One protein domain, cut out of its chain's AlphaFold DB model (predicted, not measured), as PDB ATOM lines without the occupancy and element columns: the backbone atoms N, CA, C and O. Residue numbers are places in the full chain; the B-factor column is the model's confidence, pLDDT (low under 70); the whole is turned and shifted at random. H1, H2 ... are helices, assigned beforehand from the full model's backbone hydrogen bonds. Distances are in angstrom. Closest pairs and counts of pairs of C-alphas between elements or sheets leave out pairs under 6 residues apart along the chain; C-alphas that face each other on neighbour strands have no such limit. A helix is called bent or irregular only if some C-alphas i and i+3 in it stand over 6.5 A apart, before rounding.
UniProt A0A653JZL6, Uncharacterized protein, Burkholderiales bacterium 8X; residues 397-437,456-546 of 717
ATOM      1  N   TRP A 397     164.690 149.125  81.901       45.88
ATOM      2  CA  TRP A 397     165.666 149.239  82.995       45.88
ATOM      3  C   TRP A 397     165.208 150.221  84.073       45.88
ATOM      4  O   TRP A 397     165.263 149.886  85.257       45.88
ATOM      5  N   CYS A 398     164.709 151.393  83.685       43.91
ATOM      6  CA  CYS A 398     164.176 152.381  84.618       43.91
ATOM      7  C   CYS A 398     162.929 151.850  85.345       43.91
ATOM      8  O   CYS A 398     162.813 152.026  86.558       43.91
ATOM      9  N   LEU A 399     162.021 151.159  84.645       49.66
ATOM     10  CA  LEU A 399     160.837 150.523  85.236       49.66
ATOM     11  C   LEU A 399     161.230 149.390  86.178       49.66
ATOM     12  O   LEU A 399     160.651 149.278  87.251       49.66
ATOM     13  N   ARG A 400     162.278 148.621  85.849       51.50
ATOM     14  CA  ARG A 400     162.872 147.662  86.784       51.50
ATOM     15  C   ARG A 400     163.390 148.364  88.031       51.50
ATOM     16  O   ARG A 400     163.079 147.875  89.103       51.50
ATOM     17  N   GLN A 401     164.109 149.494  87.922       49.53
ATOM     18  CA  GLN A 401     164.566 150.297  89.078       49.53
ATOM     19  C   GLN A 401     163.402 150.793  89.944       49.53
ATOM     20  O   GLN A 401     163.467 150.694  91.167       49.53
ATOM     21  N   LEU A 402     162.327 151.267  89.307       51.00
ATOM     22  CA  LEU A 402     161.080 151.624  89.979       51.00
ATOM     23  C   LEU A 402     160.509 150.400  90.708       51.00
ATOM     24  O   LEU A 402     160.291 150.459  91.908       51.00
ATOM     25  N   GLY A 403     160.388 149.262  90.024       51.19
ATOM     26  CA  GLY A 403     159.992 147.978  90.600       51.19
ATOM     27  C   GLY A 403     160.842 147.568  91.806       51.19
ATOM     28  O   GLY A 403     160.275 147.146  92.802       51.19
ATOM     29  N   ARG A 404     162.166 147.794  91.804       55.28
ATOM     30  CA  ARG A 404     163.031 147.521  92.981       55.28
ATOM     31  C   ARG A 404     162.737 148.441  94.157       55.28
ATOM     32  O   ARG A 404     162.991 148.083  95.302       55.28
ATOM     33  N   TRP A 405     162.272 149.656  93.881       52.22
ATOM     34  CA  TRP A 405     161.894 150.622  94.910       52.22
ATOM     35  C   TRP A 405     160.485 150.356  95.454       52.22
ATOM     36  O   TRP A 405     160.230 150.644  96.622       52.22
ATOM     37  N   LEU A 406     159.599 149.781  94.635       51.47
ATOM     38  CA  LEU A 406     158.196 149.537  94.980       51.47
ATOM     39  C   LEU A 406     157.900 148.101  95.459       51.47
ATOM     40  O   LEU A 406     156.996 147.916  96.264       51.47
ATOM     41  N   GLY A 407     158.643 147.094  94.992       44.28
ATOM     42  CA  GLY A 407     158.302 145.665  95.084       44.28
ATOM     43  C   GLY A 407     158.902 144.892  96.261       44.28
ATOM     44  O   GLY A 407     158.781 143.672  96.311       44.28
ATOM     45  N   GLY A 408     159.558 145.560  97.211       48.44
ATOM     46  CA  GLY A 408     160.053 144.900  98.418       48.44
ATOM     47  C   GLY A 408     159.097 145.057  99.594       48.44
ATOM     48  O   GLY A 408     158.895 146.203 100.013       48.44
ATOM     49  N   PRO A 409     158.576 143.964 100.191       39.88
ATOM     50  CA  PRO A 409     157.728 144.064 101.378       39.88
ATOM     51  C   PRO A 409     158.468 144.676 102.575       39.88
ATOM     52  O   PRO A 409     157.834 145.270 103.437       39.88
ATOM     53  N   VAL A 410     159.803 144.616 102.620       43.94
ATOM     54  CA  VAL A 410     160.585 144.999 103.803       43.94
ATOM     55  C   VAL A 410     161.982 145.491 103.388       43.94
ATOM     56  O   VAL A 410     162.968 144.747 103.403       43.94
ATOM     57  N   ALA A 411     162.107 146.753 102.972       39.25
ATOM     58  CA  ALA A 411     163.410 147.421 102.954       39.25
ATOM     59  C   ALA A 411     163.646 148.003 104.358       39.25
ATOM     60  O   ALA A 411     163.200 149.108 104.648       39.25
ATOM     61  N   THR A 412     164.333 147.241 105.216       37.62
ATOM     62  CA  THR A 412     164.559 147.486 106.658       37.62
ATOM     63  C   THR A 412     165.299 148.781 107.016       37.62
ATOM     64  O   THR A 412     165.525 149.063 108.189       37.62
ATOM     65  N   THR A 413     165.665 149.620 106.053       38.72
ATOM     66  CA  THR A 413     166.318 150.902 106.332       38.72
ATOM     67  C   THR A 413     165.892 151.939 105.310       38.72
ATOM     68  O   THR A 413     166.288 151.837 104.151       38.72
ATOM     69  N   ALA A 414     165.109 152.924 105.764       38.44
ATOM     70  CA  ALA A 414     164.961 154.275 105.213       38.44
ATOM     71  C   ALA A 414     165.345 154.441 103.726       38.44
ATOM     72  O   ALA A 414     166.226 155.233 103.378       38.44
ATOM     73  N   ALA A 415     164.679 153.716 102.826       45.19
ATOM     74  CA  ALA A 415     164.660 154.123 101.431       45.19
ATOM     75  C   ALA A 415     163.943 155.488 101.366       45.19
ATOM     76  O   ALA A 415     163.042 155.736 102.171       45.19
ATOM     77  N   PRO A 416     164.341 156.412 100.477       44.88
ATOM     78  CA  PRO A 416     163.777 157.758 100.436       44.88
ATOM     79  C   PRO A 416     162.316 157.701  99.962       44.88
ATOM     80  O   PRO A 416     162.029 157.736  98.766       44.88
ATOM     81  N   GLY A 417     161.418 157.568 100.939       49.62
ATOM     82  CA  GLY A 417     160.010 157.199 100.804       49.62
ATOM     83  C   GLY A 417     159.092 158.359 100.455       49.62
ATOM     84  O   GLY A 417     158.202 158.713 101.220       49.62
ATOM     85  N   ASN A 418     159.275 158.973  99.284       62.59
ATOM     86  CA  ASN A 418     158.129 159.620  98.655       62.59
ATOM     87  C   ASN A 418     158.103 159.364  97.145       62.59
ATOM     88  O   ASN A 418     159.131 159.380  96.460       62.59
ATOM     89  N   ALA A 419     156.896 159.158  96.616       63.06
ATOM     90  CA  ALA A 419     156.661 158.900  95.199       63.06
ATOM     91  C   ALA A 419     157.249 159.989  94.285       63.06
ATOM     92  O   ALA A 419     157.660 159.702  93.166       63.06
ATOM     93  N   ALA A 420     157.352 161.232  94.771       62.66
ATOM     94  CA  ALA A 420     157.973 162.332  94.038       62.66
ATOM     95  C   ALA A 420     159.497 162.173  93.897       62.66
ATOM     96  O   ALA A 420     160.062 162.519  92.864       62.66
ATOM     97  N   THR A 421     160.172 161.619  94.899       62.88
ATOM     98  CA  THR A 421     161.614 161.358  94.908       62.88
ATOM     99  C   THR A 421     161.918 160.164  94.024       62.88
ATOM    100  O   THR A 421     162.877 160.208  93.260       62.88
ATOM    101  N   ILE A 422     161.072 159.135  94.075       61.75
ATOM    102  CA  ILE A 422     161.153 157.957  93.209       61.75
ATOM    103  C   ILE A 422     160.940 158.371  91.746       61.75
ATOM    104  O   ILE A 422     161.808 158.108  90.916       61.75
ATOM    105  N   ALA A 423     159.873 159.119  91.442       62.75
ATOM    106  CA  ALA A 423     159.633 159.679  90.110       62.75
ATOM    107  C   ALA A 423     160.791 160.585  89.651       62.75
ATOM    108  O   ALA A 423     161.295 160.449  88.541       62.75
ATOM    109  N   SER A 424     161.289 161.471  90.520       62.19
ATOM    110  CA  SER A 424     162.424 162.351  90.214       62.19
ATOM    111  C   SER A 424     163.701 161.567  89.904       62.19
ATOM    112  O   SER A 424     164.380 161.867  88.925       62.19
ATOM    113  N   ARG A 425     164.019 160.526  90.681       61.50
ATOM    114  CA  ARG A 425     165.183 159.661  90.439       61.50
ATOM    115  C   ARG A 425     165.026 158.837  89.167       61.50
ATOM    116  O   ARG A 425     165.981 158.763  88.403       61.50
ATOM    117  N   TYR A 426     163.837 158.294  88.908       62.00
ATOM    118  CA  TYR A 426     163.504 157.619  87.650       62.00
ATOM    119  C   TYR A 426     163.742 158.554  86.456       62.00
ATOM    120  O   TYR A 426     164.513 158.234  85.553       62.00
ATOM    121  N   ASN A 427     163.182 159.765  86.507       66.56
ATOM    122  CA  ASN A 427     163.328 160.763  85.450       66.56
ATOM    123  C   ASN A 427     164.787 161.246  85.319       66.56
ATOM    124  O   ASN A 427     165.256 161.503  84.213       66.56
ATOM    125  N   GLN A 428     165.554 161.329  86.412       60.38
ATOM    126  CA  GLN A 428     166.994 161.623  86.369       60.38
ATOM    127  C   GLN A 428     167.808 160.487  85.742       60.38
ATOM    128  O   GLN A 428     168.729 160.759  84.977       60.38
ATOM    129  N   CYS A 429     167.486 159.234  86.049       54.91
ATOM    130  CA  CYS A 429     168.097 158.053  85.448       54.91
ATOM    131  C   CYS A 429     167.822 157.993  83.941       54.91
ATOM    132  O   CYS A 429     168.766 157.871  83.162       54.91
ATOM    133  N   LYS A 430     166.567 158.214  83.531       60.47
ATOM    134  CA  LYS A 430     166.151 158.346  82.128       60.47
ATOM    135  C   LYS A 430     166.914 159.469  81.414       60.47
ATOM    136  O   LYS A 430     167.493 159.250  80.354       60.47
ATOM    137  N   LYS A 431     167.030 160.647  82.045       59.75
ATOM    138  CA  LYS A 431     167.818 161.781  81.522       59.75
ATOM    139  C   LYS A 431     169.311 161.458  81.417       59.75
ATOM    140  O   LYS A 431     169.928 161.781  80.413       59.75
ATOM    141  N   ARG A 432     169.913 160.803  82.413       51.50
ATOM    142  CA  ARG A 432     171.338 160.412  82.387       51.50
ATOM    143  C   ARG A 432     171.639 159.367  81.317       51.50
ATOM    144  O   ARG A 432     172.686 159.463  80.680       51.50
ATOM    145  N   ALA A 433     170.724 158.424  81.104       51.69
ATOM    146  CA  ALA A 433     170.802 157.470  80.010       51.69
ATOM    147  C   ALA A 433     170.701 158.166  78.645       51.69
ATOM    148  O   ALA A 433     171.540 157.925  77.783       51.69
ATOM    149  N   ALA A 434     169.766 159.111  78.490       52.78
ATOM    150  CA  ALA A 434     169.642 159.927  77.279       52.78
ATOM    151  C   ALA A 434     170.885 160.801  77.000       52.78
ATOM    152  O   ALA A 434     171.170 161.116  75.849       52.78
ATOM    153  N   ILE A 435     171.646 161.173  78.038       51.72
ATOM    154  CA  ILE A 435     172.878 161.977  77.935       51.72
ATOM    155  C   ILE A 435     174.142 161.086  77.817       51.72
ATOM    156  O   ILE A 435     175.252 161.592  77.667       51.72
ATOM    157  N   GLY A 436     174.013 159.753  77.858       42.53
ATOM    158  CA  GLY A 436     175.136 158.825  77.668       42.53
ATOM    159  C   GLY A 436     176.124 158.735  78.842       42.53
ATOM    160  O   GLY A 436     177.252 158.285  78.658       42.53
ATOM    161  N   LEU A 437     175.731 159.132  80.060       39.44
ATOM    162  CA  LEU A 437     176.623 159.191  81.235       39.44
ATOM    163  C   LEU A 437     176.674 157.884  82.083       39.44
ATOM    164  O   LEU A 437     177.112 157.924  83.232       39.44
ATOM    165  N   ILE A 456     157.359 159.801  83.995       71.12
ATOM    166  CA  ILE A 456     156.510 159.173  85.008       71.12
ATOM    167  C   ILE A 456     156.221 160.217  86.086       71.12
ATOM    168  O   ILE A 456     157.125 160.807  86.695       71.12
ATOM    169  N   SER A 457     154.938 160.451  86.314       78.00
ATOM    170  CA  SER A 457     154.430 161.363  87.320       78.00
ATOM    171  C   SER A 457     154.459 160.715  88.707       78.00
ATOM    172  O   SER A 457     154.347 159.502  88.882       78.00
ATOM    173  N   ALA A 458     154.531 161.544  89.750       74.12
ATOM    174  CA  ALA A 458     154.390 161.064  91.126       74.12
ATOM    175  C   ALA A 458     153.015 160.410  91.391       74.12
ATOM    176  O   ALA A 458     152.872 159.635  92.334       74.12
ATOM    177  N   ALA A 459     151.995 160.740  90.590       77.19
ATOM    178  CA  ALA A 459     150.675 160.121  90.669       77.19
ATOM    179  C   ALA A 459     150.694 158.680  90.139       77.19
ATOM    180  O   ALA A 459     150.185 157.795  90.820       77.19
ATOM    181  N   GLU A 460     151.348 158.432  89.002       72.69
ATOM    182  CA  GLU A 460     151.514 157.080  88.448       72.69
ATOM    183  C   GLU A 460     152.330 156.190  89.385       72.69
ATOM    184  O   GLU A 460     151.907 155.080  89.691       72.69
ATOM    185  N   VAL A 461     153.438 156.699  89.942       71.12
ATOM    186  CA  VAL A 461     154.212 155.959  90.956       71.12
ATOM    187  C   VAL A 461     153.342 155.601  92.161       71.12
ATOM    188  O   VAL A 461     153.375 154.456  92.605       71.12
ATOM    189  N   ARG A 462     152.539 156.543  92.681       75.50
ATOM    190  CA  ARG A 462     151.614 156.255  93.792       75.50
ATOM    191  C   ARG A 462     150.602 155.177  93.434       75.50
ATOM    192  O   ARG A 462     150.365 154.307  94.260       75.50
ATOM    193  N   SER A 463     150.039 155.216  92.230       72.12
ATOM    194  CA  SER A 463     149.081 154.207  91.777       72.12
ATOM    195  C   SER A 463     149.717 152.815  91.706       72.12
ATOM    196  O   SER A 463     149.142 151.855  92.216       72.12
ATOM    197  N   ILE A 464     150.942 152.709  91.176       68.75
ATOM    198  CA  ILE A 464     151.690 151.443  91.127       68.75
ATOM    199  C   ILE A 464     152.005 150.943  92.548       68.75
ATOM    200  O   ILE A 464     151.815 149.766  92.846       68.75
ATOM    201  N   MET A 465     152.437 151.836  93.445       72.50
ATOM    202  CA  MET A 465     152.679 151.507  94.856       72.50
ATOM    203  C   MET A 465     151.424 150.996  95.558       72.50
ATOM    204  O   MET A 465     151.481 149.996  96.263       72.50
ATOM    205  N   GLN A 466     150.292 151.670  95.353       77.31
ATOM    206  CA  GLN A 466     149.007 151.278  95.926       77.31
ATOM    207  C   GLN A 466     148.593 149.887  95.455       77.31
ATOM    208  O   GLN A 466     148.199 149.071  96.282       77.31
ATOM    209  N   ALA A 467     148.749 149.585  94.164       70.75
ATOM    210  CA  ALA A 467     148.478 148.252  93.634       70.75
ATOM    211  C   ALA A 467     149.396 147.185  94.258       70.75
ATOM    212  O   ALA A 467     148.923 146.120  94.653       70.75
ATOM    213  N   GLY A 468     150.692 147.484  94.410       72.12
ATOM    214  CA  GLY A 468     151.651 146.588  95.064       72.12
ATOM    215  C   GLY A 468     151.311 146.318  96.533       72.12
ATOM    216  O   GLY A 468     151.279 145.166  96.961       72.12
ATOM    217  N   PHE A 469     150.986 147.363  97.299       80.06
ATOM    218  CA  PHE A 469     150.569 147.221  98.696       80.06
ATOM    219  C   PHE A 469     149.237 146.495  98.843       80.06
ATOM    220  O   PHE A 469     149.106 145.685  99.756       80.06
ATOM    221  N   ALA A 470     148.277 146.727  97.948       78.75
ATOM    222  CA  ALA A 470     147.013 146.005  97.953       78.75
ATOM    223  C   ALA A 470     147.224 144.503  97.708       78.75
ATOM    224  O   ALA A 470     146.671 143.685  98.441       78.75
ATOM    225  N   ALA A 471     148.071 144.139  96.738       74.12
ATOM    226  CA  ALA A 471     148.401 142.744  96.447       74.12
ATOM    227  C   ALA A 471     149.138 142.063  97.615       74.12
ATOM    228  O   ALA A 471     148.783 140.951  98.006       74.12
ATOM    229  N   ALA A 472     150.122 142.742  98.216       79.44
ATOM    230  CA  ALA A 472     150.832 142.233  99.390       79.44
ATOM    231  C   ALA A 472     149.898 142.086 100.604       79.44
ATOM    232  O   ALA A 472     149.946 141.077 101.308       79.44
ATOM    233  N   ALA A 473     149.016 143.063 100.835       85.81
ATOM    234  CA  ALA A 473     148.023 143.007 101.901       85.81
ATOM    235  C   ALA A 473     147.050 141.847 101.704       85.81
ATOM    236  O   ALA A 473     146.792 141.123 102.661       85.81
ATOM    237  N   ASP A 474     146.554 141.627 100.484       83.00
ATOM    238  CA  ASP A 474     145.680 140.492 100.188       83.00
ATOM    239  C   ASP A 474     146.375 139.155 100.471       83.00
ATOM    240  O   ASP A 474     145.829 138.317 101.192       83.00
ATOM    241  N   PHE A 475     147.626 139.003 100.022       82.94
ATOM    242  CA  PHE A 475     148.448 137.832 100.326       82.94
ATOM    243  C   PHE A 475     148.553 137.581 101.839       82.94
ATOM    244  O   PHE A 475     148.200 136.499 102.314       82.94
ATOM    245  N   PHE A 476     148.988 138.577 102.618       86.50
ATOM    246  CA  PHE A 476     149.151 138.419 104.065       86.50
ATOM    247  C   PHE A 476     147.824 138.195 104.790       86.50
ATOM    248  O   PHE A 476     147.778 137.404 105.729       86.50
ATOM    249  N   ILE A 477     146.735 138.838 104.359       89.81
ATOM    250  CA  ILE A 477     145.400 138.626 104.930       89.81
ATOM    251  C   ILE A 477     144.963 137.172 104.742       89.81
ATOM    252  O   ILE A 477     144.469 136.565 105.693       89.81
ATOM    253  N   VAL A 478     145.147 136.605 103.546       84.94
ATOM    254  CA  VAL A 478     144.817 135.198 103.272       84.94
ATOM    255  C   VAL A 478     145.655 134.274 104.157       84.94
ATOM    256  O   VAL A 478     145.092 133.447 104.875       84.94
ATOM    257  N   GLN A 479     146.977 134.470 104.191       84.00
ATOM    258  CA  GLN A 479     147.889 133.644 104.991       84.00
ATOM    259  C   GLN A 479     147.581 133.718 106.498       84.00
ATOM    260  O   GLN A 479     147.477 132.690 107.165       84.00
ATOM    261  N   LEU A 480     147.367 134.921 107.041       89.06
ATOM    262  CA  LEU A 480     147.050 135.111 108.459       89.06
ATOM    263  C   LEU A 480     145.686 134.528 108.831       89.06
ATOM    264  O   LEU A 480     145.554 133.950 109.904       89.06
ATOM    265  N   ARG A 481     144.669 134.632 107.967       89.88
ATOM    266  CA  ARG A 481     143.355 134.015 108.220       89.88
ATOM    267  C   ARG A 481     143.440 132.496 108.282       89.88
ATOM    268  O   ARG A 481     142.804 131.901 109.147       89.88
ATOM    269  N   HIS A 482     144.247 131.891 107.416       82.75
ATOM    270  CA  HIS A 482     144.502 130.454 107.464       82.75
ATOM    271  C   HIS A 482     145.229 130.065 108.752       82.75
ATOM    272  O   HIS A 482     144.804 129.131 109.426       82.75
ATOM    273  N   ALA A 483     146.256 130.822 109.149       83.25
ATOM    274  CA  ALA A 483     146.957 130.589 110.410       83.25
ATOM    275  C   ALA A 483     146.031 130.742 111.636       83.25
ATOM    276  O   ALA A 483     146.081 129.922 112.549       83.25
ATOM    277  N   ILE A 484     145.122 131.729 111.634       88.19
ATOM    278  CA  ILE A 484     144.095 131.889 112.678       88.19
ATOM    279  C   ILE A 484     143.181 130.659 112.731       88.19
ATOM    280  O   ILE A 484     142.978 130.123 113.817       88.19
ATOM    281  N   ALA A 485     142.653 130.198 111.593       85.44
ATOM    282  CA  ALA A 485     141.772 129.028 111.550       85.44
ATOM    283  C   ALA A 485     142.496 127.755 112.024       85.44
ATOM    284  O   ALA A 485     141.942 126.972 112.791       85.44
ATOM    285  N   ALA A 486     143.762 127.583 111.637       77.56
ATOM    286  CA  ALA A 486     144.597 126.476 112.097       77.56
ATOM    287  C   ALA A 486     144.888 126.533 113.609       77.56
ATOM    288  O   ALA A 486     144.931 125.493 114.261       77.56
ATOM    289  N   SER A 487     145.039 127.730 114.188       82.50
ATOM    290  CA  SER A 487     145.319 127.905 115.623       82.50
ATOM    291  C   SER A 487     144.158 127.548 116.550       82.50
ATOM    292  O   SER A 487     144.353 127.403 117.753       82.50
ATOM    293  N   GLU A 488     142.946 127.374 116.015       81.50
ATOM    294  CA  GLU A 488     141.825 126.841 116.796       81.50
ATOM    295  C   GLU A 488     142.048 125.362 117.166       81.50
ATOM    296  O   GLU A 488     141.379 124.830 118.053       81.50
ATOM    297  N   GLN A 489     143.027 124.699 116.538       75.88
ATOM    298  CA  GLN A 489     143.480 123.374 116.934       75.88
ATOM    299  C   GLN A 489     144.450 123.476 118.129       75.88
ATOM    300  O   GLN A 489     145.402 124.254 118.086       75.88
ATOM    301  N   PRO A 490     144.291 122.650 119.182       71.19
ATOM    302  CA  PRO A 490     144.966 122.813 120.481       71.19
ATOM    303  C   PRO A 490     146.495 122.604 120.486       71.19
ATOM    304  O   PRO A 490     147.090 122.524 121.556       71.19
ATOM    305  N   ARG A 491     147.142 122.469 119.324       68.19
ATOM    306  CA  ARG A 491     148.565 122.112 119.190       68.19
ATOM    307  C   ARG A 491     149.459 123.231 118.658       68.19
ATOM    308  O   ARG A 491     150.674 123.056 118.660       68.19
ATOM    309  N   VAL A 492     148.899 124.350 118.203       67.62
ATOM    310  CA  VAL A 492     149.685 125.425 117.581       67.62
ATOM    311  C   VAL A 492     149.736 126.632 118.511       67.62
ATOM    312  O   VAL A 492     148.731 127.312 118.708       67.62
ATOM    313  N   ASP A 493     150.921 126.931 119.048       73.75
ATOM    314  CA  ASP A 493     151.178 128.216 119.697       73.75
ATOM    315  C   ASP A 493     151.283 129.296 118.623       73.75
ATOM    316  O   ASP A 493     152.323 129.539 118.016       73.75
ATOM    317  N   PHE A 494     150.142 129.906 118.349       84.06
ATOM    318  CA  PHE A 494     149.995 131.050 117.472       84.06
ATOM    319  C   PHE A 494     149.243 132.127 118.248       84.06
ATOM    320  O   PHE A 494     148.411 131.811 119.095       84.06
ATOM    321  N   GLU A 495     149.516 133.402 117.976       90.88
ATOM    322  CA  GLU A 495     148.808 134.515 118.614       90.88
ATOM    323  C   GLU A 495     147.647 135.001 117.720       90.88
ATOM    324  O   GLU A 495     147.793 136.000 117.003       90.88
ATOM    325  N   PRO A 496     146.451 134.370 117.745       90.75
ATOM    326  CA  PRO A 496     145.350 134.744 116.857       90.75
ATOM    327  C   PRO A 496     144.893 136.188 117.077       90.75
ATOM    328  O   PRO A 496     144.453 136.849 116.139       90.75
ATOM    329  N   ALA A 497     145.022 136.714 118.299       92.38
ATOM    330  CA  ALA A 497     144.706 138.105 118.604       92.38
ATOM    331  C   ALA A 497     145.682 139.094 117.939       92.38
ATOM    332  O   ALA A 497     145.265 140.160 117.483       92.38
ATOM    333  N   ALA A 498     146.976 138.764 117.855       93.44
ATOM    334  CA  ALA A 498     147.948 139.574 117.123       93.44
ATOM    335  C   ALA A 498     147.685 139.504 115.614       93.44
ATOM    336  O   ALA A 498     147.598 140.543 114.962       93.44
ATOM    337  N   ALA A 499     147.434 138.301 115.088       92.69
ATOM    338  CA  ALA A 499     147.112 138.091 113.679       92.69
ATOM    339  C   ALA A 499     145.867 138.871 113.240       92.69
ATOM    340  O   ALA A 499     145.900 139.543 112.214       92.69
ATOM    341  N   ARG A 500     144.786 138.842 114.036       95.12
ATOM    342  CA  ARG A 500     143.552 139.598 113.753       95.12
ATOM    343  C   ARG A 500     143.811 141.104 113.695       95.12
ATOM    344  O   ARG A 500     143.396 141.735 112.734       95.12
ATOM    345  N   ARG A 501     144.581 141.658 114.642       96.25
ATOM    346  CA  ARG A 501     144.966 143.083 114.622       96.25
ATOM    347  C   ARG A 501     145.737 143.463 113.357       96.25
ATOM    348  O   ARG A 501     145.496 144.527 112.799       96.25
ATOM    349  N   ILE A 502     146.645 142.600 112.900       94.75
ATOM    350  CA  ILE A 502     147.397 142.831 111.662       94.75
ATOM    351  C   ILE A 502     146.468 142.738 110.445       94.75
ATOM    352  O   ILE A 502     146.520 143.612 109.587       94.75
ATOM    353  N   VAL A 503     145.578 141.740 110.383       95.75
ATOM    354  CA  VAL A 503     144.565 141.610 109.317       95.75
ATOM    355  C   VAL A 503     143.690 142.862 109.231       95.75
ATOM    356  O   VAL A 503     143.491 143.385 108.135       95.75
ATOM    357  N   ASP A 504     143.217 143.368 110.369       95.38
ATOM    358  CA  ASP A 504     142.407 144.586 110.436       95.38
ATOM    359  C   ASP A 504     143.206 145.814 109.967       95.38
ATOM    360  O   ASP A 504     142.682 146.654 109.239       95.38
ATOM    361  N   GLY A 505     144.495 145.893 110.319       94.19
ATOM    362  CA  GLY A 505     145.400 146.944 109.846       94.19
ATOM    363  C   GLY A 505     145.715 146.870 108.346       94.19
ATOM    364  O   GLY A 505     145.902 147.904 107.707       94.19
ATOM    365  N   LEU A 506     145.755 145.667 107.768       93.06
ATOM    366  CA  LEU A 506     146.025 145.435 106.345       93.06
ATOM    367  C   LEU A 506     144.788 145.634 105.455       93.06
ATOM    368  O   LEU A 506     144.936 145.940 104.270       93.06
ATOM    369  N   ALA A 507     143.572 145.478 105.989       94.38
ATOM    370  CA  ALA A 507     142.336 145.560 105.206       94.38
ATOM    371  C   ALA A 507     142.182 146.879 104.409       94.38
ATOM    372  O   ALA A 507     141.885 146.795 103.214       94.38
ATOM    373  N   PRO A 508     142.484 148.072 104.968       93.19
ATOM    374  CA  PRO A 508     142.440 149.326 104.211       93.19
ATOM    375  C   PRO A 508     143.426 149.386 103.035       93.19
ATOM    376  O   PRO A 508     143.150 150.037 102.026       93.19
ATOM    377  N   LEU A 509     144.580 148.712 103.140       88.88
ATOM    378  CA  LEU A 509     145.568 148.655 102.057       88.88
ATOM    379  C   LEU A 509     145.039 147.823 100.888       88.88
ATOM    380  O   LEU A 509     145.180 148.226  99.736       88.88
ATOM    381  N   ARG A 510     144.380 146.698 101.190       88.88
ATOM    382  CA  ARG A 510     143.732 145.835 100.194       88.88
ATOM    383  C   ARG A 510     142.603 146.550  99.449       88.88
ATOM    384  O   ARG A 510     142.442 146.358  98.251       88.88
ATOM    385  N   GLU A 511     141.831 147.376 100.149       90.06
ATOM    386  CA  GLU A 511     140.720 148.149  99.572       90.06
ATOM    387  C   GLU A 511     141.185 149.353  98.731       90.06
ATOM    388  O   GLU A 511     140.362 150.038  98.126       90.06
ATOM    389  N   GLY A 512     142.497 149.605  98.657       81.31
ATOM    390  CA  GLY A 512     143.061 150.674  97.838       81.31
ATOM    391  C   GLY A 512     142.821 152.065  98.422       81.31
ATOM    392  O   GLY A 512     142.524 152.998  97.674       81.31
ATOM    393  N   ALA A 513     142.935 152.222  99.748       80.19
ATOM    394  CA  ALA A 513     142.777 153.515 100.409       80.19
ATOM    395  C   ALA A 513     143.569 154.634  99.695       80.19
ATOM    396  O   ALA A 513     144.759 154.507  99.398       80.19
ATOM    397  N   ALA A 514     142.900 155.764  99.434       71.88
ATOM    398  CA  ALA A 514     143.424 156.846  98.594       71.88
ATOM    399  C   ALA A 514     144.724 157.488  99.122       71.88
ATOM    400  O   ALA A 514     145.469 158.097  98.354       71.88
ATOM    401  N   CYS A 515     145.014 157.340 100.417       78.00
ATOM    402  CA  CYS A 515     146.252 157.776 101.049       78.00
ATOM    403  C   CYS A 515     146.823 156.615 101.869       78.00
ATOM    404  O   CYS A 515     146.306 156.303 102.940       78.00
ATOM    405  N   ILE A 516     147.862 155.963 101.347       73.44
ATOM    406  CA  ILE A 516     148.585 154.916 102.071       73.44
ATOM    407  C   ILE A 516     149.769 155.559 102.785       73.44
ATOM    408  O   ILE A 516     150.635 156.154 102.140       73.44
ATOM    409  N   ASP A 517     149.817 155.414 104.108       85.06
ATOM    410  CA  ASP A 517     151.047 155.623 104.865       85.06
ATOM    411  C   ASP A 517     151.989 154.441 104.586       85.06
ATOM    412  O   ASP A 517     151.778 153.322 105.055       85.06
ATOM    413  N   GLU A 518     153.012 154.688 103.766       79.88
ATOM    414  CA  GLU A 518     153.995 153.680 103.360       79.88
ATOM    415  C   GLU A 518     154.743 153.074 104.558       79.88
ATOM    416  O   GLU A 518     155.013 151.872 104.560       79.88
ATOM    417  N   ALA A 519     155.074 153.874 105.574       81.19
ATOM    418  CA  ALA A 519     155.815 153.387 106.734       81.19
ATOM    419  C   ALA A 519     154.949 152.438 107.569       81.19
ATOM    420  O   ALA A 519     155.414 151.374 107.981       81.19
ATOM    421  N   LEU A 520     153.673 152.790 107.751       87.44
ATOM    422  CA  LEU A 520     152.704 151.922 108.412       87.44
ATOM    423  C   LEU A 520     152.491 150.619 107.631       87.44
ATOM    424  O   LEU A 520     152.529 149.546 108.228       87.44
ATOM    425  N   ALA A 521     152.304 150.699 106.309       85.62
ATOM    426  CA  ALA A 521     152.104 149.523 105.463       85.62
ATOM    427  C   ALA A 521     153.279 148.541 105.567       85.62
ATOM    428  O   ALA A 521     153.075 147.356 105.829       85.62
ATOM    429  N   ARG A 522     154.515 149.042 105.451       81.50
ATOM    430  CA  ARG A 522     155.733 148.232 105.614       81.50
ATOM    431  C   ARG A 522     155.822 147.612 107.007       81.50
ATOM    432  O   ARG A 522     156.051 146.412 107.110       81.50
ATOM    433  N   GLY A 523     155.555 148.385 108.062       85.12
ATOM    434  CA  GLY A 523     155.540 147.871 109.434       85.12
ATOM    435  C   GLY A 523     154.508 146.759 109.654       85.12
ATOM    436  O   GLY A 523     154.790 145.795 110.363       85.12
ATOM    437  N   LEU A 524     153.335 146.847 109.019       89.62
ATOM    438  CA  LEU A 524     152.323 145.787 109.055       89.62
ATOM    439  C   LEU A 524     152.775 144.531 108.298       89.62
ATOM    440  O   LEU A 524     152.553 143.430 108.794       89.62
ATOM    441  N   PHE A 525     153.431 144.670 107.142       87.31
ATOM    442  CA  PHE A 525     153.982 143.524 106.408       87.31
ATOM    443  C   PHE A 525     155.117 142.834 107.170       87.31
ATOM    444  O   PHE A 525     155.145 141.608 107.226       87.31
ATOM    445  N   GLU A 526     156.010 143.598 107.803       83.56
ATOM    446  CA  GLU A 526     157.068 143.068 108.672       83.56
ATOM    447  C   GLU A 526     156.480 142.262 109.835       83.56
ATOM    448  O   GLU A 526     156.894 141.129 110.082       83.56
ATOM    449  N   GLN A 527     155.468 142.814 110.512       89.38
ATOM    450  CA  GLN A 527     154.772 142.132 111.604       89.38
ATOM    451  C   GLN A 527     154.034 140.881 111.120       89.38
ATOM    452  O   GLN A 527     154.116 139.838 111.766       89.38
ATOM    453  N   ALA A 528     153.344 140.955 109.976       89.06
ATOM    454  CA  ALA A 528     152.659 139.813 109.377       89.06
ATOM    455  C   ALA A 528     153.645 138.688 109.043       89.06
ATOM    456  O   ALA A 528     153.404 137.527 109.368       89.06
ATOM    457  N   GLN A 529     154.777 139.035 108.428       85.62
ATOM    458  CA  GLN A 529     155.820 138.086 108.071       85.62
ATOM    459  C   GLN A 529     156.454 137.449 109.308       85.62
ATOM    460  O   GLN A 529     156.606 136.231 109.336       85.62
ATOM    461  N   ALA A 530     156.792 138.244 110.327       84.25
ATOM    462  CA  ALA A 530     157.332 137.735 111.585       84.25
ATOM    463  C   ALA A 530     156.350 136.769 112.262       84.25
ATOM    464  O   ALA A 530     156.744 135.683 112.681       84.25
ATOM    465  N   LEU A 531     155.060 137.115 112.293       87.25
ATOM    466  CA  LEU A 531     154.032 136.282 112.909       87.25
ATOM    467  C   LEU A 531     153.786 134.972 112.145       87.25
ATOM    468  O   LEU A 531     153.542 133.944 112.765       87.25
ATOM    469  N   LEU A 532     153.875 134.983 110.811       82.75
ATOM    470  CA  LEU A 532     153.780 133.767 109.993       82.75
ATOM    471  C   LEU A 532     155.035 132.885 110.094       82.75
ATOM    472  O   LEU A 532     154.952 131.676 109.890       82.75
ATOM    473  N   GLN A 533     156.195 133.470 110.403       78.81
ATOM    474  CA  GLN A 533     157.453 132.735 110.564       78.81
ATOM    475  C   GLN A 533     157.647 132.181 111.978       78.81
ATOM    476  O   GLN A 533     158.238 131.113 112.112       78.81
ATOM    477  N   ALA A 534     157.097 132.834 113.007       76.50
ATOM    478  CA  ALA A 534     157.242 132.412 114.400       76.50
ATOM    479  C   ALA A 534     156.859 130.936 114.645       76.50
ATOM    480  O   ALA A 534     157.664 130.232 115.247       76.50
ATOM    481  N   PRO A 535     155.751 130.383 114.102       65.75
ATOM    482  CA  PRO A 535     155.443 128.960 114.254       65.75
ATOM    483  C   PRO A 535     156.486 128.033 113.621       65.75
ATOM    484  O   PRO A 535     156.723 126.943 114.132       65.75
ATOM    485  N   CYS A 536     157.134 128.443 112.524       62.97
ATOM    486  CA  CYS A 536     158.195 127.653 111.893       62.97
ATOM    487  C   CYS A 536     159.459 127.594 112.768       62.97
ATOM    488  O   CYS A 536     160.148 126.566 112.786       62.97
ATOM    489  N   ASP A 537     159.738 128.680 113.491       61.22
ATOM    490  CA  ASP A 537     160.886 128.807 114.387       61.22
ATOM    491  C   ASP A 537     160.606 128.210 115.779       61.22
ATOM    492  O   ASP A 537     161.463 127.521 116.320       61.22
ATOM    493  N   ASP A 538     159.402 128.341 116.338       56.78
ATOM    494  CA  ASP A 538     159.040 127.771 117.648       56.78
ATOM    495  C   ASP A 538     158.724 126.273 117.584       56.78
ATOM    496  O   ASP A 538     159.104 125.518 118.487       56.78
ATOM    497  N   ALA A 539     158.167 125.787 116.465       54.09
ATOM    498  CA  ALA A 539     158.129 124.352 116.175       54.09
ATOM    499  C   ALA A 539     159.539 123.754 116.043       54.09
ATOM    500  O   ALA A 539     159.677 122.544 115.898       54.09
ATOM    501  N   ARG A 540     160.608 124.568 116.054       52.06
ATOM    502  CA  ARG A 540     161.997 124.111 116.198       52.06
ATOM    503  C   ARG A 540     162.419 123.861 117.635       52.06
ATOM    504  O   ARG A 540     163.266 122.998 117.841       52.06
ATOM    505  N   VAL A 541     161.831 124.573 118.589       51.59
ATOM    506  CA  VAL A 541     162.237 124.565 119.997       51.59
ATOM    507  C   VAL A 541     161.457 123.528 120.809       51.59
ATOM    508  O   VAL A 541     162.039 122.874 121.663       51.59
ATOM    509  N   ARG A 542     160.174 123.285 120.510       54.91
ATOM    510  CA  ARG A 542     159.335 122.304 121.245       54.91
ATOM    511  C   ARG A 542     159.537 120.833 120.840       54.91
ATOM    512  O   ARG A 542     158.762 119.973 121.243       54.91
ATOM    513  N   ARG A 543     160.569 120.545 120.042       50.19
ATOM    514  CA  ARG A 543     160.822 119.254 119.367       50.19
ATOM    515  C   ARG A 543     161.258 118.104 120.271       50.19
ATOM    516  O   ARG A 543     161.358 116.983 119.788       50.19
ATOM    517  N   GLU A 544     161.553 118.349 121.541       53.88
ATOM    518  CA  GLU A 544     162.152 117.313 122.390       53.88
ATOM    519  C   GLU A 544     161.143 116.244 122.861       53.88
ATOM    520  O   GLU A 544     161.565 115.133 123.175       53.88
ATOM    521  N   ASP A 545     159.828 116.505 122.791       55.12
ATOM    522  CA  ASP A 545     158.817 115.638 123.421       55.12
ATOM    523  C   ASP A 545     157.908 114.834 122.455       55.12
ATOM    524  O   ASP A 545     157.153 113.979 122.922       55.12
ATOM    525  N   SER A 546     157.956 115.028 121.122       60.72
ATOM    526  CA  SER A 546     157.114 114.260 120.170       60.72
ATOM    527  C   SER A 546     157.841 113.796 118.897       60.72
ATOM    528  O   SER A 546     157.600 114.298 117.800       60.72
TER     529      SER A 546
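This is residues 397 to 437 and 456 to 546 of the 717 residues of an uncharacterized protein of Burkholderiales bacterium 8X (UniProt A0A653JZL6). One long helix, H3, is the spine of a loose three-helix bundle, with H4 and H5 packed along it, and a helical hairpin of H1 and H2 meets the beginning of H3 at a steep tilt. At the opposite end of the long axis, residues 540 to 546 stick out as a free tail. The printed part has 132 residues with five named helices, in the order H1, H2, H3, H4, H5, and no named strand; its class is all helix. The whole is loose, with a radius of gyration of the C-alphas of 18.7 A, and its outline is a rod spanning 66 by 32 by 19 A.

H3, the longest helix, covers residues 458 to 487 and measures 42.2 A, from C-alpha 458 at (154.390, 161.064, 91.126) to C-alpha 487 at (145.319, 127.905, 115.623). H4 is residues 496 to 510, 20.1 A, and H5 is residues 518 to 538, 30.0 A. H4 is irregular, but only just: C-alphas 505 and 508 are 6.8 A apart. H5 is also irregular, only just, with C-alphas 532 and 535 6.6 A apart, and has a kink of 28 degrees near residue 532. H1 is residues 397 to 406, 14.1 A, beginning with C-alpha 397 at (165.666, 149.239, 82.995). H2 is residues 419 to 434, 22.2 A.

H3 is the hub, touching the four other helices. H3, H4 and H5 form an up-and-down bundle, each helix running against the one before it. H3 and H4, a hairpin, touch at a shallow tilt of 26 degrees, opposite ways; their closest C-alphas, of Ala 470 and Arg 510, are 4.0 A apart. H3 touches H5 with residues 469 to 483 alone, at a shallow tilt of 28 degrees, the same way; the closest C-alphas, of Phe 476 and Ala 528, are 6.5 A apart. H4 and H5, also a hairpin, touch at 34.8 degrees, a tilt only just shallow, with the closest C-alphas, of Ile 502 and Leu 524, 6.3 A apart. H2 touches H3 with residues 419 to 423 alone, at a steep tilt of 56 degrees; the closest C-alphas, of Ala 420 and Ala 458, are 4.8 A apart. H1 and H3 only just touch, with 3 pairs of C-alphas within 8 A, the closest being those of Leu 406 and Met 465 at 5.9 A. H1 and H2 touch at a shallow tilt of 18 degrees, opposite ways, with the closest C-alphas, of Cys 398 and Tyr 426, 6.1 A apart. H1 and H2 are each apart from H4 and H5. Helix packing is mostly aligned, lines near one another in direction, but only just: 4 of 6 touching pairs are at a shallow tilt. Every O i to N i+4 pair is within hydrogen-bond range in H1, H2 and H3; in H4 it is 9 of 11 and in H5 15 of 17.

The farthest C-alphas, of Ile 435 and Asp 545, are 66.4 A apart. Residues 438 to 455 are not printed, and C-alphas 437 and 456 are 20.5 A apart across this cut. The link from H1 to H2 is long, with 12 residues. The mean pLDDT of the printed part is 70.9, and residues 397 to 437, 464, 491 to 492 and 535 to 546 are under 70.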